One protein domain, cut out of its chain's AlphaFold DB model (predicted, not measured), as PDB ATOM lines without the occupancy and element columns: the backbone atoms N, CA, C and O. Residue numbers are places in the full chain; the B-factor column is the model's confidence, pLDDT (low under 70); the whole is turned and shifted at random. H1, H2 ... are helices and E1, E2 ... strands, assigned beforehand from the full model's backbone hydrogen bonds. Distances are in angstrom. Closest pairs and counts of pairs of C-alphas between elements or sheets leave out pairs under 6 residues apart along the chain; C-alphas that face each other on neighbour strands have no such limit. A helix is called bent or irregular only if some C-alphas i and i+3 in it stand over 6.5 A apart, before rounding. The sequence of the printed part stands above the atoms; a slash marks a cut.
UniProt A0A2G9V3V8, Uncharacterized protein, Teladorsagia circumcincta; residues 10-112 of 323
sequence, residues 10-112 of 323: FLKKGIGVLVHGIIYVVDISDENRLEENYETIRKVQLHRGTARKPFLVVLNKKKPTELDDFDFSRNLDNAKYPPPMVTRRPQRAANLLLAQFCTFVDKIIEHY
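What this domain is: This is residues 10 to 112 of the 323 residues of an uncharacterized protein of Teladorsagia circumcincta (UniProt A0A2G9V3V8). Two parallel strands, E1 and E2, form a small sheet between two long helices, H2 nearer E1 and H4 nearer E2. Short H1 lies farthest out; residues 75 to 95 loop from short H3 to H4. The printed part has 103 residues, with named elements in the order H1 E1 H2 E2 H3 H4; it is mixed and compact, radius of gyration of the C-alphas 13.8 A, spans 37 by 32 by 23 A.

How they stand to each other: E1, residues 22 to 27, and E2, residues 55 to 60, are parallel at 22 degrees; N 24 and O 56 are within hydrogen-bond range, 2.8 A. With H2, residues 31 to 46, they make a strand-helix-strand unit, a helix linking parallel neighbours, with a right-handed crossover. The closest C-alphas of E1 and H2, Val 26 and Asn 37, are 7.1 A apart. Those of E2 and H4, residues 96 to 110, are Leu 56 and Phe 104, 6.7 A. Those of E2 and H3, residues 69 to 74, are Leu 59 and Asp 69, 7.7 A. O i to N i+4 pairs are within range throughout H3 and H4, 10 of 12 in H2.

Where its parts are: H1, residues 15 to 18, begins at C-alpha (-53.462, 71.277, 12.297). H2, 23.5 A, is irregular: C-alphas 32 and 35 are 7.2 A apart. H4, 21.1 A, ends at C-alpha (-63.418, 84.134, -1.980).

The domain as a whole: The printed part has no cut. The H3 to H4 link is long. Residues 10 to 11 and 63 to 94 have pLDDT under 70.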
ATOM      1  N   PHE A  10     -53.675  72.743  19.389       63.38
ATOM      2  CA  PHE A  10     -54.048  72.944  17.990       63.38
ATOM      3  C   PHE A  10     -52.875  73.426  17.123       63.38
ATOM      4  O   PHE A  10     -52.690  72.950  16.002       63.38
ATOM      5  N   LEU A  11     -52.054  74.337  17.652       69.88
ATOM      6  CA  LEU A  11     -50.879  74.869  16.961       69.88
ATOM      7  C   LEU A  11     -49.716  73.870  16.987       69.88
ATOM      8  O   LEU A  11     -49.075  73.657  15.961       69.88
ATOM      9  N   LYS A  12     -49.523  73.162  18.109       72.38
ATOM     10  CA  LYS A  12     -48.455  72.155  18.265       72.38
ATOM     11  C   LYS A  12     -48.525  71.011  17.256       72.38
ATOM     12  O   LYS A  12     -47.497  70.478  16.854       72.38
ATOM     13  N   LYS A  13     -49.735  70.613  16.855       72.88
ATOM     14  CA  LYS A  13     -49.944  69.509  15.905       72.88
ATOM     15  C   LYS A  13     -49.868  69.940  14.437       72.88
ATOM     16  O   LYS A  13     -50.093  69.109  13.565       72.88
ATOM     17  N   GLY A  14     -49.622  71.221  14.147       77.81
ATOM     18  CA  GLY A  14     -49.649  71.736  12.775       77.81
ATOM     19  C   GLY A  14     -51.034  71.673  12.118       77.81
ATOM     20  O   GLY A  14     -51.157  71.887  10.921       77.81
ATOM     21  N   ILE A  15     -52.111  71.422  12.869       82.12
ATOM     22  CA  ILE A  15     -53.462  71.277  12.297       82.12
ATOM     23  C   ILE A  15     -53.907  72.585  11.630       82.12
ATOM     24  O   ILE A  15     -54.570  72.577  10.596       82.12
ATOM     25  N   GLY A  16     -53.469  73.723  12.178       80.88
ATOM     26  CA  GLY A  16     -53.773  75.043  11.640       80.88
ATOM     27  C   GLY A  16     -53.360  75.247  10.178       80.88
ATOM     28  O   GLY A  16     -54.046  75.985   9.475       80.88
ATOM     29  N   VAL A  17     -52.305  74.586   9.677       87.38
ATOM     30  CA  VAL A  17     -51.911  74.710   8.258       87.38
ATOM     31  C   VAL A  17     -52.792  73.890   7.310       87.38
ATOM     32  O   VAL A  17     -52.947  74.300   6.165       87.38
ATOM     33  N   LEU A  18     -53.476  72.851   7.797       90.94
ATOM     34  CA  LEU A  18     -54.266  71.918   6.976       90.94
ATOM     35  C   LEU A  18     -55.750  72.297   6.812       90.94
ATOM     36  O   LEU A  18     -56.493  71.619   6.113       90.94
ATOM     37  N   VAL A  19     -56.212  73.368   7.461       94.06
ATOM     38  CA  VAL A  19     -57.622  73.803   7.404       94.06
ATOM     39  C   VAL A  19     -57.823  75.015   6.499       94.06
ATOM     40  O   VAL A  19     -56.909  75.811   6.324       94.06
ATOM     41  N   HIS A  20     -59.026  75.214   5.958       93.81
ATOM     42  CA  HIS A  20     -59.338  76.381   5.114       93.81
ATOM     43  C   HIS A  20     -59.824  77.599   5.917       93.81
ATOM     44  O   HIS A  20     -59.657  78.734   5.485       93.81
ATOM     45  N   GLY A  21     -60.383  77.375   7.103       93.50
ATOM     46  CA  GLY A  21     -60.852  78.407   8.024       93.50
ATOM     47  C   GLY A  21     -61.034  77.819   9.418       93.50
ATOM     48  O   GLY A  21     -60.948  76.602   9.597       93.50
ATOM     49  N   ILE A  22     -61.248  78.679  10.410       94.19
ATOM     50  CA  ILE A  22     -61.334  78.276  11.816       94.19
ATOM     51  C   ILE A  22     -62.604  78.851  12.431       94.19
ATOM     52  O   ILE A  22     -62.872  80.044  12.304       94.19
ATOM     53  N   ILE A  23     -63.353  77.996  13.125       94.06
ATOM     54  CA  ILE A  23     -64.467  78.389  13.985       94.06
ATOM     55  C   ILE A  23     -64.038  78.105  15.424       94.06
ATOM     56  O   ILE A  23     -63.722  76.965  15.761       94.06
ATOM     57  N   TYR A  24     -63.994  79.139  16.259       92.50
ATOM     58  CA  TYR A  24     -63.641  79.044  17.671       92.50
ATOM     59  C   TYR A  24     -64.870  79.348  18.524       92.50
ATOM     60  O   TYR A  24     -65.434  80.435  18.432       92.50
ATOM     61  N   VAL A  25     -65.295  78.393  19.347       91.06
ATOM     62  CA  VAL A  25     -66.474  78.547  20.206       91.06
ATOM     63  C   VAL A  25     -66.021  78.913  21.616       91.06
ATOM     64  O   VAL A  25     -65.236  78.186  22.221       91.06
ATOM     65  N   VAL A  26     -66.522  80.031  22.130       89.75
ATOM     66  CA  VAL A  26     -66.249  80.539  23.478       89.75
ATOM     67  C   VAL A  26     -67.493  80.316  24.320       89.75
ATOM     68  O   VAL A  26     -68.567  80.778  23.953       89.75
ATOM     69  N   ASP A  27     -67.364  79.626  25.447       87.88
ATOM     70  CA  ASP A  27     -68.407  79.635  26.470       87.88
ATOM     71  C   ASP A  27     -68.270  80.927  27.278       87.88
ATOM     72  O   ASP A  27     -67.302  81.076  28.023       87.88
ATOM     73  N   ILE A  28     -69.189  81.877  27.089       84.94
ATOM     74  CA  ILE A  28     -69.103  83.167  27.788       84.94
ATOM     75  C   ILE A  28     -69.644  83.106  29.217       84.94
ATOM     76  O   ILE A  28     -69.430  84.040  29.977       84.94
ATOM     77  N   SER A  29     -70.314  82.011  29.590       83.44
ATOM     78  CA  SER A  29     -70.826  81.836  30.953       83.44
ATOM     79  C   SER A  29     -69.729  81.498  31.970       83.44
ATOM     80  O   SER A  29     -69.973  81.562  33.173       83.44
ATOM     81  N   ASP A  30     -68.527  81.145  31.498       86.44
ATOM     82  CA  ASP A  30     -67.362  80.831  32.325       86.44
ATOM     83  C   ASP A  30     -66.326  81.965  32.270       86.44
ATOM     84  O   ASP A  30     -65.385  81.962  31.469       86.44
ATOM     85  N   GLU A  31     -66.501  82.954  33.147       84.75
ATOM     86  CA  GLU A  31     -65.628  84.131  33.237       84.75
ATOM     87  C   GLU A  31     -64.170  83.770  33.567       84.75
ATOM     88  O   GLU A  31     -63.243  84.410  33.067       84.75
ATOM     89  N   ASN A  32     -63.944  82.699  34.339       88.50
ATOM     90  CA  ASN A  32     -62.601  82.278  34.753       88.50
ATOM     91  C   ASN A  32     -61.730  81.856  33.562       88.50
ATOM     92  O   ASN A  32     -60.501  81.908  33.631       88.50
ATOM     93  N   ARG A  33     -62.362  81.435  32.461       88.38
ATOM     94  CA  ARG A  33     -61.685  80.977  31.241       88.38
ATOM     95  C   ARG A  33     -61.604  82.043  30.157       88.38
ATOM     96  O   ARG A  33     -60.995  81.803  29.112       88.38
ATOM     97  N   LEU A  34     -62.193  83.216  30.372       85.75
ATOM     98  CA  LEU A  34     -62.276  84.251  29.345       85.75
ATOM     99  C   LEU A  34     -60.885  84.775  28.953       85.75
ATOM    100  O   LEU A  34     -60.583  84.873  27.765       85.75
ATOM    101  N   GLU A  35     -60.002  85.002  29.929       86.75
ATOM    102  CA  GLU A  35     -58.623  85.449  29.673       86.75
ATOM    103  C   GLU A  35     -57.804  84.400  28.901       86.75
ATOM    104  O   GLU A  35     -57.111  84.722  27.934       86.75
ATOM    105  N   GLU A  36     -57.937  83.120  29.265       89.81
ATOM    106  CA  GLU A  36     -57.307  82.014  28.535       89.81
ATOM    107  C   GLU A  36     -57.799  81.952  27.078       89.81
ATOM    108  O   GLU A  36     -57.009  81.735  26.148       89.81
ATOM    109  N   ASN A  37     -59.099  82.173  26.866       90.06
ATOM    110  CA  ASN A  37     -59.707  82.203  25.542       90.06
ATOM    111  C   ASN A  37     -59.190  83.379  24.705       90.06
ATOM    112  O   ASN A  37     -58.826  83.164  23.547       90.06
ATOM    113  N   TYR A  38     -59.086  84.588  25.269       86.94
ATOM    114  CA  TYR A  38     -58.514  85.740  24.565       86.94
ATOM    115  C   TYR A  38     -57.067  85.480  24.137       86.94
ATOM    116  O   TYR A  38     -56.717  85.690  22.973       86.94
ATOM    117  N   GLU A  39     -56.236  84.958  25.039       88.69
ATOM    118  CA  GLU A  39     -54.856  84.577  24.724       88.69
ATOM    119  C   GLU A  39     -54.780  83.503  23.633       88.69
ATOM    120  O   GLU A  39     -53.953  83.582  22.719       88.69
ATOM    121  N   THR A  40     -55.661  82.507  23.685       89.69
ATOM    122  CA  THR A  40     -55.715  81.443  22.676       89.69
ATOM    123  C   THR A  40     -56.114  81.992  21.311       89.69
ATOM    124  O   THR A  40     -55.447  81.687  20.319       89.69
ATOM    125  N   ILE A  41     -57.136  82.845  21.253       89.50
ATOM    126  CA  ILE A  41     -57.574  83.505  20.019       89.50
ATOM    127  C   ILE A  41     -56.432  84.350  19.444       89.50
ATOM    128  O   ILE A  41     -56.099  84.179  18.271       89.50
ATOM    129  N   ARG A  42     -55.761  85.174  20.263       88.12
ATOM    130  CA  ARG A  42     -54.600  85.978  19.838       88.12
ATOM    131  C   ARG A  42     -53.495  85.106  19.239       88.12
ATOM    132  O   ARG A  42     -53.005  85.390  18.145       88.12
ATOM    133  N   LYS A  43     -53.127  84.008  19.908       89.31
ATOM    134  CA  LYS A  43     -52.113  83.062  19.410       89.31
ATOM    135  C   LYS A  43     -52.519  82.435  18.078       89.31
ATOM    136  O   LYS A  43     -51.688  82.338  17.180       89.31
ATOM    137  N   VAL A  44     -53.777  82.019  17.930       88.75
ATOM    138  CA  VAL A  44     -54.266  81.405  16.687       88.75
ATOM    139  C   VAL A  44     -54.342  82.429  15.552       88.75
ATOM    140  O   VAL A  44     -53.957  82.109  14.431       88.75
ATOM    141  N   GLN A  45     -54.760  83.664  15.817       86.62
ATOM    142  CA  GLN A  45     -54.802  84.720  14.802       86.62
ATOM    143  C   GLN A  45     -53.405  85.166  14.348       86.62
ATOM    144  O   GLN A  45     -53.230  85.519  13.189       86.62
ATOM    145  N   LEU A  46     -52.401  85.130  15.228       87.62
ATOM    146  CA  LEU A  46     -51.026  85.531  14.895       87.62
ATOM    147  C   LEU A  46     -50.171  84.390  14.333       87.62
ATOM    148  O   LEU A  46     -49.098  84.632  13.779       87.62
ATOM    149  N   HIS A  47     -50.608  83.141  14.475       88.19
ATOM    150  CA  HIS A  47     -49.823  82.002  14.032       88.19
ATOM    151  C   HIS A  47     -49.721  81.950  12.498       88.19
ATOM    152  O   HIS A  47     -50.714  82.053  11.776       88.19
ATOM    153  N   ARG A  48     -48.501  81.740  11.982       85.62
ATOM    154  CA  ARG A  48     -48.173  81.803  10.542       85.62
ATOM    155  C   ARG A  48     -49.089  80.936   9.671       85.62
ATOM    156  O   ARG A  48     -49.452  81.342   8.572       85.62
ATOM    157  N   GLY A  49     -49.480  79.764  10.167       85.56
ATOM    158  CA  GLY A  49     -50.341  78.825   9.445       85.56
ATOM    159  C   GLY A  49     -51.823  79.201   9.384       85.56
ATOM    160  O   GLY A  49     -52.578  78.568   8.651       85.56
ATOM    161  N   THR A  50     -52.252  80.197  10.157       88.88
ATOM    162  CA  THR A  50     -53.670  80.509  10.404       88.88
ATOM    163  C   THR A  50     -53.996  81.994  10.256       88.88
ATOM    164  O   THR A  50     -55.145  82.324   9.989       88.88
ATOM    165  N   ALA A  51     -53.002  82.886  10.311       86.25
ATOM    166  CA  ALA A  51     -53.180  84.340  10.262       86.25
ATOM    167  C   ALA A  51     -53.877  84.871   9.000       86.25
ATOM    168  O   ALA A  51     -54.524  85.911   9.033       86.25
ATOM    169  N   ARG A  52     -53.759  84.158   7.874       87.62
ATOM    170  CA  ARG A  52     -54.390  84.545   6.599       87.62
ATOM    171  C   ARG A  52     -55.711  83.821   6.335       87.62
ATOM    172  O   ARG A  52     -56.267  83.957   5.249       87.62
ATOM    173  N   LYS A  53     -56.183  83.015   7.286       91.44
ATOM    174  CA  LYS A  53     -57.373  82.180   7.123       91.44
ATOM    175  C   LYS A  53     -58.586  82.868   7.755       91.44
ATOM    176  O   LYS A  53     -58.431  83.523   8.787       91.44
ATOM    177  N   PRO A  54     -59.790  82.727   7.173       92.62
ATOM    178  CA  PRO A  54     -61.017  83.198   7.804       92.62
ATOM    179  C   PRO A  54     -61.159  82.629   9.219       92.62
ATOM    180  O   PRO A  54     -60.905  81.442   9.448       92.62
ATOM    181  N   PHE A  55     -61.563  83.483  10.158       91.69
ATOM    182  CA  PHE A  55     -61.669  83.153  11.576       91.69
ATOM    183  C   PHE A  55     -63.013  83.647  12.121       91.69
ATOM    184  O   PHE A  55     -63.293  84.848  12.097       91.69
ATOM    185  N   LEU A  56     -63.850  82.722  12.588       91.56
ATOM    186  CA  LEU A  56     -65.155  83.003  13.183       91.56
ATOM    187  C   LEU A  56     -65.114  82.659  14.673       91.56
ATOM    188  O   LEU A  56     -64.812  81.525  15.032       91.56
ATOM    189  N   VAL A  57     -65.446  83.623  15.531       90.62
ATOM    190  CA  VAL A  57     -65.643  83.382  16.966       90.62
ATOM    191  C   VAL A  57     -67.134  83.297  17.246       90.62
ATOM    192  O   VAL A  57     -67.874  84.211  16.898       90.62
ATOM    193  N   VAL A  58     -67.564  82.208  17.875       88.88
ATOM    194  CA  VAL A  58     -68.954  81.987  18.278       88.88
ATOM    195  C   VAL A  58     -69.042  82.114  19.790       88.88
ATOM    196  O   VAL A  58     -68.438  81.323  20.513       88.88
ATOM    197  N   LEU A  59     -69.800  83.098  20.264       87.75
ATOM    198  CA  LEU A  59     -70.086  83.285  21.684       87.75
ATOM    199  C   LEU A  59     -71.280  82.404  22.066       87.75
ATOM    200  O   LEU A  59     -72.415  82.657  21.665       87.75
ATOM    201  N   ASN A  60     -71.013  81.325  22.792       86.31
ATOM    202  CA  ASN A  60     -71.996  80.337  23.214       86.31
ATOM    203  C   ASN A  60     -72.453  80.585  24.658       86.31
ATOM    204  O   ASN A  60     -71.711  81.147  25.460       86.31
ATOM    205  N   LYS A  61     -73.662  80.111  24.986       83.44
ATOM    206  CA  LYS A  61     -74.330  80.282  26.291       83.44
ATOM    207  C   LYS A  61     -74.496  81.744  26.719       83.44
ATOM    208  O   LYS A  61     -74.452  82.060  27.905       83.44
ATOM    209  N   LYS A  62     -74.727  82.631  25.747       71.12
ATOM    210  CA  LYS A  62     -74.975  84.048  26.008       71.12
ATOM    211  C   LYS A  62     -76.230  84.220  26.853       71.12
ATOM    212  O   LYS A  62     -77.331  83.903  26.398       71.12
ATOM    213  N   LYS A  63     -76.067  84.721  28.079       69.69
ATOM    214  CA  LYS A  63     -77.200  85.214  28.862       69.69
ATOM    215  C   LYS A  63     -77.630  86.575  28.302       69.69
ATOM    216  O   LYS A  63     -76.779  87.316  27.815       69.69
ATOM    217  N   PRO A  64     -78.918  86.950  28.397       58.06
ATOM    218  CA  PRO A  64     -79.426  88.225  27.875       58.06
ATOM    219  C   PRO A  64     -78.726  89.477  28.432       58.06
ATOM    220  O   PRO A  64     -78.845  90.549  27.848       58.06
ATOM    221  N   THR A  65     -78.023  89.342  29.557       56.12
ATOM    222  CA  THR A  65     -77.457  90.443  30.346       56.12
ATOM    223  C   THR A  65     -75.924  90.495  30.311       56.12
ATOM    224  O   THR A  65     -75.338  91.414  30.871       56.12
ATOM    225  N   GLU A  66     -75.259  89.519  29.686       54.97
ATOM    226  CA  GLU A  66     -73.797  89.367  29.729       54.97
ATOM    227  C   GLU A  66     -73.160  89.748  28.382       54.97
ATOM    228  O   GLU A  66     -73.662  89.344  27.333       54.97
ATOM    229  N   LEU A  67     -72.081  90.544  28.467       57.53
ATOM    230  CA  LEU A  67     -71.126  90.971  27.427       57.53
ATOM    231  C   LEU A  67     -71.638  90.894  25.976       57.53
ATOM    232  O   LEU A  67     -71.736  89.817  25.378       57.53
ATOM    233  N   ASP A  68     -71.909  92.049  25.367       61.06
ATOM    234  CA  ASP A  68     -72.334  92.061  23.969       61.06
ATOM    235  C   ASP A  68     -71.155  91.752  23.027       61.06
ATOM    236  O   ASP A  68     -69.986  91.916  23.389       61.06
ATOM    237  N   ASP A  69     -71.436  91.330  21.788       63.12
ATOM    238  CA  ASP A  69     -70.406  90.947  20.800       63.12
ATOM    239  C   ASP A  69     -69.365  92.072  20.594       63.12
ATOM    240  O   ASP A  69     -68.201  91.827  20.264       63.12
ATOM    241  N   PHE A  70     -69.797  93.316  20.831       58.66
ATOM    242  CA  PHE A  70     -68.987  94.525  20.805       58.66
ATOM    243  C   PHE A  70     -67.903  94.547  21.897       58.66
ATOM    244  O   PHE A  70     -66.738  94.801  21.590       58.66
ATOM    245  N   ASP A  71     -68.247  94.210  23.141       61.03
ATOM    246  CA  ASP A  71     -67.309  94.231  24.268       61.03
ATOM    247  C   ASP A  71     -66.244  93.136  24.130       61.03
ATOM    248  O   ASP A  71     -65.063  93.372  24.389       61.03
ATOM    249  N   PHE A  72     -66.635  91.958  23.627       65.00
ATOM    250  CA  PHE A  72     -65.695  90.872  23.348       65.00
ATOM    251  C   PHE A  72     -64.718  91.239  22.219       65.00
ATOM    252  O   PHE A  72     -63.519  90.974  22.317       65.00
ATOM    253  N   SER A  73     -65.212  91.892  21.159       64.56
ATOM    254  CA  SER A  73     -64.373  92.335  20.038       64.56
ATOM    255  C   SER A  73     -63.365  93.420  20.431       64.56
ATOM    256  O   SER A  73     -62.203  93.345  20.039       64.56
ATOM    257  N   ARG A  74     -63.757  94.363  21.297       62.78
ATOM    258  CA  ARG A  74     -62.888  95.449  21.771       62.78
ATOM    259  C   ARG A  74     -61.662  94.937  22.536       62.78
ATOM    260  O   ARG A  74     -60.586  95.520  22.441       62.78
ATOM    261  N   ASN A  75     -61.799  93.825  23.256       59.91
ATOM    262  CA  ASN A  75     -60.691  93.196  23.987       59.91
ATOM    263  C   ASN A  75     -59.707  92.437  23.068       59.91
ATOM    264  O   ASN A  75     -58.615  92.056  23.502       59.91
ATOM    265  N   LEU A  76     -60.069  92.227  21.797       62.88
ATOM    266  CA  LEU A  76     -59.241  91.575  20.776       62.88
ATOM    267  C   LEU A  76     -58.491  92.571  19.868       62.88
ATOM    268  O   LEU A  76     -57.525  92.169  19.218       62.88
ATOM    269  N   ASP A  77     -58.864  93.855  19.867       58.00
ATOM    270  CA  ASP A  77     -58.430  94.889  18.902       58.00
ATOM    271  C   ASP A  77     -56.960  95.360  19.005       58.00
ATOM    272  O   ASP A  77     -56.549  96.320  18.358       58.00
ATOM    273  N   ASN A  78     -56.102  94.649  19.739       55.69
ATOM    274  CA  ASN A  78     -54.672  94.977  19.842       55.69
ATOM    275  C   ASN A  78     -53.795  94.296  18.764       55.69
ATOM    276  O   ASN A  78     -52.565  94.318  18.856       55.69
ATOM    277  N   ALA A  79     -54.389  93.656  17.749       51.44
ATOM    278  CA  ALA A  79     -53.654  92.939  16.705       51.44
ATOM    279  C   ALA A  79     -53.326  93.838  15.496       51.44
ATOM    280  O   ALA A  79     -54.200  94.464  14.913       51.44
ATOM    281  N   LYS A  80     -52.057  93.843  15.060       46.72
ATOM    282  CA  LYS A  80     -51.535  94.667  13.944       46.72
ATOM    283  C   LYS A  80     -52.159  94.347  12.570       46.72
ATOM    284  O   LYS A  80     -52.066  95.160  11.658       46.72
ATOM    285  N   TYR A  81     -52.776  93.172  12.434       49.78
ATOM    286  CA  TYR A  81     -53.494  92.708  11.242       49.78
ATOM    287  C   TYR A  81     -54.647  91.798  11.686       49.78
ATOM    288  O   TYR A  81     -54.484  90.575  11.675       49.78
ATOM    289  N   PRO A  82     -55.782  92.347  12.146       50.47
ATOM    290  CA  PRO A  82     -56.904  91.502  12.512       50.47
ATOM    291  C   PRO A  82     -57.390  90.783  11.241       50.47
ATOM    292  O   PRO A  82     -57.605  91.437  10.213       50.47
ATOM    293  N   PRO A  83     -57.547  89.443  11.255       50.75
ATOM    294  CA  PRO A  83     -58.257  88.751  10.188       50.75
ATOM    295  C   PRO A  83     -59.632  89.407  10.007       50.75
ATOM    296  O   PRO A  83     -60.177  89.914  10.991       50.75
ATOM    297  N   PRO A  84     -60.224  89.404   8.799       52.44
ATOM    298  CA  PRO A  84     -61.553  89.964   8.595       52.44
ATOM    299  C   PRO A  84     -62.552  89.247   9.512       52.44
ATOM    300  O   PRO A  84     -62.988  88.132   9.220       52.44
ATOM    301  N   MET A  85     -62.876  89.879  10.642       55.03
ATOM    302  CA  MET A  85     -63.819  89.348  11.611       55.03
ATOM    303  C   MET A  85     -65.193  89.306  10.964       55.03
ATOM    304  O   MET A  85     -65.716  90.303  10.459       55.03
ATOM    305  N   VAL A  86     -65.789  88.121  10.988       55.66
ATOM    306  CA  VAL A  86     -67.102  87.862  10.407       55.66
ATOM    307  C   VAL A  86     -68.204  88.215  11.416       55.66
ATOM    308  O   VAL A  86     -69.133  87.456  11.657       55.66
ATOM    309  N   THR A  87     -68.093  89.381  12.050       51.84
ATOM    310  CA  THR A  87     -69.041  89.873  13.063       51.84
ATOM    311  C   THR A  87     -69.895  91.022  12.529       51.84
ATOM    312  O   THR A  87     -70.301  91.916  13.271       51.84
ATOM    313  N   ARG A  88     -70.199  91.048  11.222       46.53
ATOM    314  CA  ARG A  88     -71.138  92.051  10.704       46.53
ATOM    315  C   ARG A  88     -72.542  91.755  11.231       46.53
ATOM    316  O   ARG A  88     -73.089  90.689  10.961       46.53
ATOM    317  N   ARG A  89     -73.116  92.727  11.952       43.50
ATOM    318  CA  ARG A  89     -74.527  92.739  12.366       43.50
ATOM    319  C   ARG A  89     -75.420  92.463  11.143       43.50
ATOM    320  O   ARG A  89     -75.420  93.277  10.217       43.50
ATOM    321  N   PRO A  90     -76.195  91.369  11.116       46.47
ATOM    322  CA  PRO A  90     -77.221  91.162  10.112       46.47
ATOM    323  C   PRO A  90     -78.344  92.156  10.388       46.47
ATOM    324  O   PRO A  90     -78.962  92.134  11.453       46.47
ATOM    325  N   GLN A  91     -78.632  93.034   9.430       54.00
ATOM    326  CA  GLN A  91     -79.892  93.765   9.447       54.00
ATOM    327  C   GLN A  91     -81.013  92.737   9.214       54.00
ATOM    328  O   GLN A  91     -81.208  92.278   8.097       54.00
ATOM    329  N   ARG A  92     -81.735  92.363  10.280       53.62
ATOM    330  CA  ARG A  92     -83.008  91.611  10.240       53.62
ATOM    331  C   ARG A  92     -82.964  90.125   9.825       53.62
ATOM    332  O   ARG A  92     -83.951  89.628   9.295       53.62
ATOM    333  N   ALA A  93     -81.888  89.379  10.088       47.72
ATOM    334  CA  ALA A  93     -81.935  87.916   9.939       47.72
ATOM    335  C   ALA A  93     -82.464  87.254  11.224       47.72
ATOM    336  O   ALA A  93     -81.943  87.520  12.304       47.72
ATOM    337  N   ALA A  94     -83.441  86.350  11.103       61.09
ATOM    338  CA  ALA A  94     -84.003  85.591  12.228       61.09
ATOM    339  C   ALA A  94     -82.978  84.673  12.937       61.09
ATOM    340  O   ALA A  94     -83.243  84.209  14.039       61.09
ATOM    341  N   ASN A  95     -81.797  84.441  12.337       76.44
ATOM    342  CA  ASN A  95     -80.706  83.636  12.896       76.44
ATOM    343  C   ASN A  95     -79.333  84.306  12.671       76.44
ATOM    344  O   ASN A  95     -78.717  84.145  11.615       76.44
ATOM    345  N   LEU A  96     -78.834  85.032  13.680       78.62
ATOM    346  CA  LEU A  96     -77.531  85.724  13.665       78.62
ATOM    347  C   LEU A  96     -76.361  84.785  13.328       78.62
ATOM    348  O   LEU A  96     -75.530  85.107  12.479       78.62
ATOM    349  N   LEU A  97     -76.336  83.600  13.946       83.00
ATOM    350  CA  LEU A  97     -75.287  82.600  13.737       83.00
ATOM    351  C   LEU A  97     -75.232  82.113  12.284       83.00
ATOM    352  O   LEU A  97     -74.150  81.969  11.722       83.00
ATOM    353  N   LEU A  98     -76.395  81.898  11.658       85.00
ATOM    354  CA  LEU A  98     -76.467  81.455  10.266       85.00
ATOM    355  C   LEU A  98     -75.894  82.521   9.325       85.00
ATOM    356  O   LEU A  98     -75.111  82.199   8.439       85.00
ATOM    357  N   ALA A  99     -76.218  83.796   9.550       82.44
ATOM    358  CA  ALA A  99     -75.682  84.896   8.751       82.44
ATOM    359  C   ALA A  99     -74.150  85.037   8.887       82.44
ATOM    360  O   ALA A  99     -73.450  85.219   7.883       82.44
ATOM    361  N   GLN A 100     -73.618  84.908  10.109       86.06
ATOM    362  CA  GLN A 100     -72.172  84.901  10.361       86.06
ATOM    363  C   GLN A 100     -71.494  83.694   9.696       86.06
ATOM    364  O   GLN A 100     -70.464  83.847   9.039       86.06
ATOM    365  N   PHE A 101     -72.098  82.508   9.792       89.75
ATOM    366  CA  PHE A 101     -71.601  81.299   9.142       89.75
ATOM    367  C   PHE A 101     -71.575  81.429   7.614       89.75
ATOM    368  O   PHE A 101     -70.544  81.153   7.001       89.75
ATOM    369  N   CYS A 102     -72.653  81.916   6.992       88.88
ATOM    370  CA  CYS A 102     -72.697  82.152   5.547       88.88
ATOM    371  C   CYS A 102     -71.590  83.113   5.103       88.88
ATOM    372  O   CYS A 102     -70.854  82.822   4.165       88.88
ATOM    373  N   THR A 103     -71.401  84.214   5.834       89.00
ATOM    374  CA  THR A 103     -70.343  85.185   5.523       89.00
ATOM    375  C   THR A 103     -68.940  84.575   5.695       89.00
ATOM    376  O   THR A 103     -68.019  84.887   4.937       89.00
ATOM    377  N   PHE A 104     -68.757  83.676   6.667       92.88
ATOM    378  CA  PHE A 104     -67.497  82.965   6.890       92.88
ATOM    379  C   PHE A 104     -67.189  82.012   5.730       92.88
ATOM    380  O   PHE A 104     -66.073  82.015   5.204       92.88
ATOM    381  N   VAL A 105     -68.193  81.259   5.278       93.75
ATOM    382  CA  VAL A 105     -68.084  80.389   4.104       93.75
ATOM    383  C   VAL A 105     -67.799  81.213   2.847       93.75
ATOM    384  O   VAL A 105     -66.901  80.859   2.086       93.75
ATOM    385  N   ASP A 106     -68.464  82.354   2.660       91.75
ATOM    386  CA  ASP A 106     -68.208  83.249   1.527       91.75
ATOM    387  C   ASP A 106     -66.748  83.699   1.457       91.75
ATOM    388  O   ASP A 106     -66.172  83.729   0.363       91.75
ATOM    389  N   LYS A 107     -66.131  83.983   2.612       92.12
ATOM    390  CA  LYS A 107     -64.708  84.337   2.715       92.12
ATOM    391  C   LYS A 107     -63.782  83.173   2.377       92.12
ATOM    392  O   LYS A 107     -62.768  83.390   1.713       92.12
ATOM    393  N   ILE A 108     -64.130  81.945   2.761       93.31
ATOM    394  CA  ILE A 108     -63.390  80.752   2.325       93.31
ATOM    395  C   ILE A 108     -63.488  80.604   0.806       93.31
ATOM    396  O   ILE A 108     -62.468  80.425   0.147       93.31
ATOM    397  N   ILE A 109     -64.686  80.732   0.231       92.94
ATOM    398  CA  ILE A 109     -64.890  80.610  -1.219       92.94
ATOM    399  C   ILE A 109     -64.170  81.752  -1.964       92.94
ATOM    400  O   ILE A 109     -63.681  81.561  -3.076       92.94
ATOM    401  N   GLU A 110     -64.097  82.959  -1.390       91.62
ATOM    402  CA  GLU A 110     -63.418  84.134  -1.980       91.62
ATOM    403  C   GLU A 110     -61.933  83.891  -2.173       91.62
ATOM    404  O   GLU A 110     -61.382  84.228  -3.219       91.62
ATOM    405  N   HIS A 111     -61.321  83.221  -1.207       91.62
ATOM    406  CA  HIS A 111     -59.895  82.950  -1.206       91.62
ATOM    407  C   HIS A 111     -59.573  81.471  -1.434       91.62
ATOM    408  O   HIS A 111     -58.448  81.061  -1.170       91.62
ATOM    409  N   TYR A 112     -60.523  80.678  -1.950       93.06
ATOM    410  CA  TYR A 112     -60.409  79.218  -2.040       93.06
ATOM    411  C   TYR A 112     -59.123  78.779  -2.733       93.06
ATOM    412  O   TYR A 112     -58.384  77.976  -2.187       93.06
TER     413      TYR A 112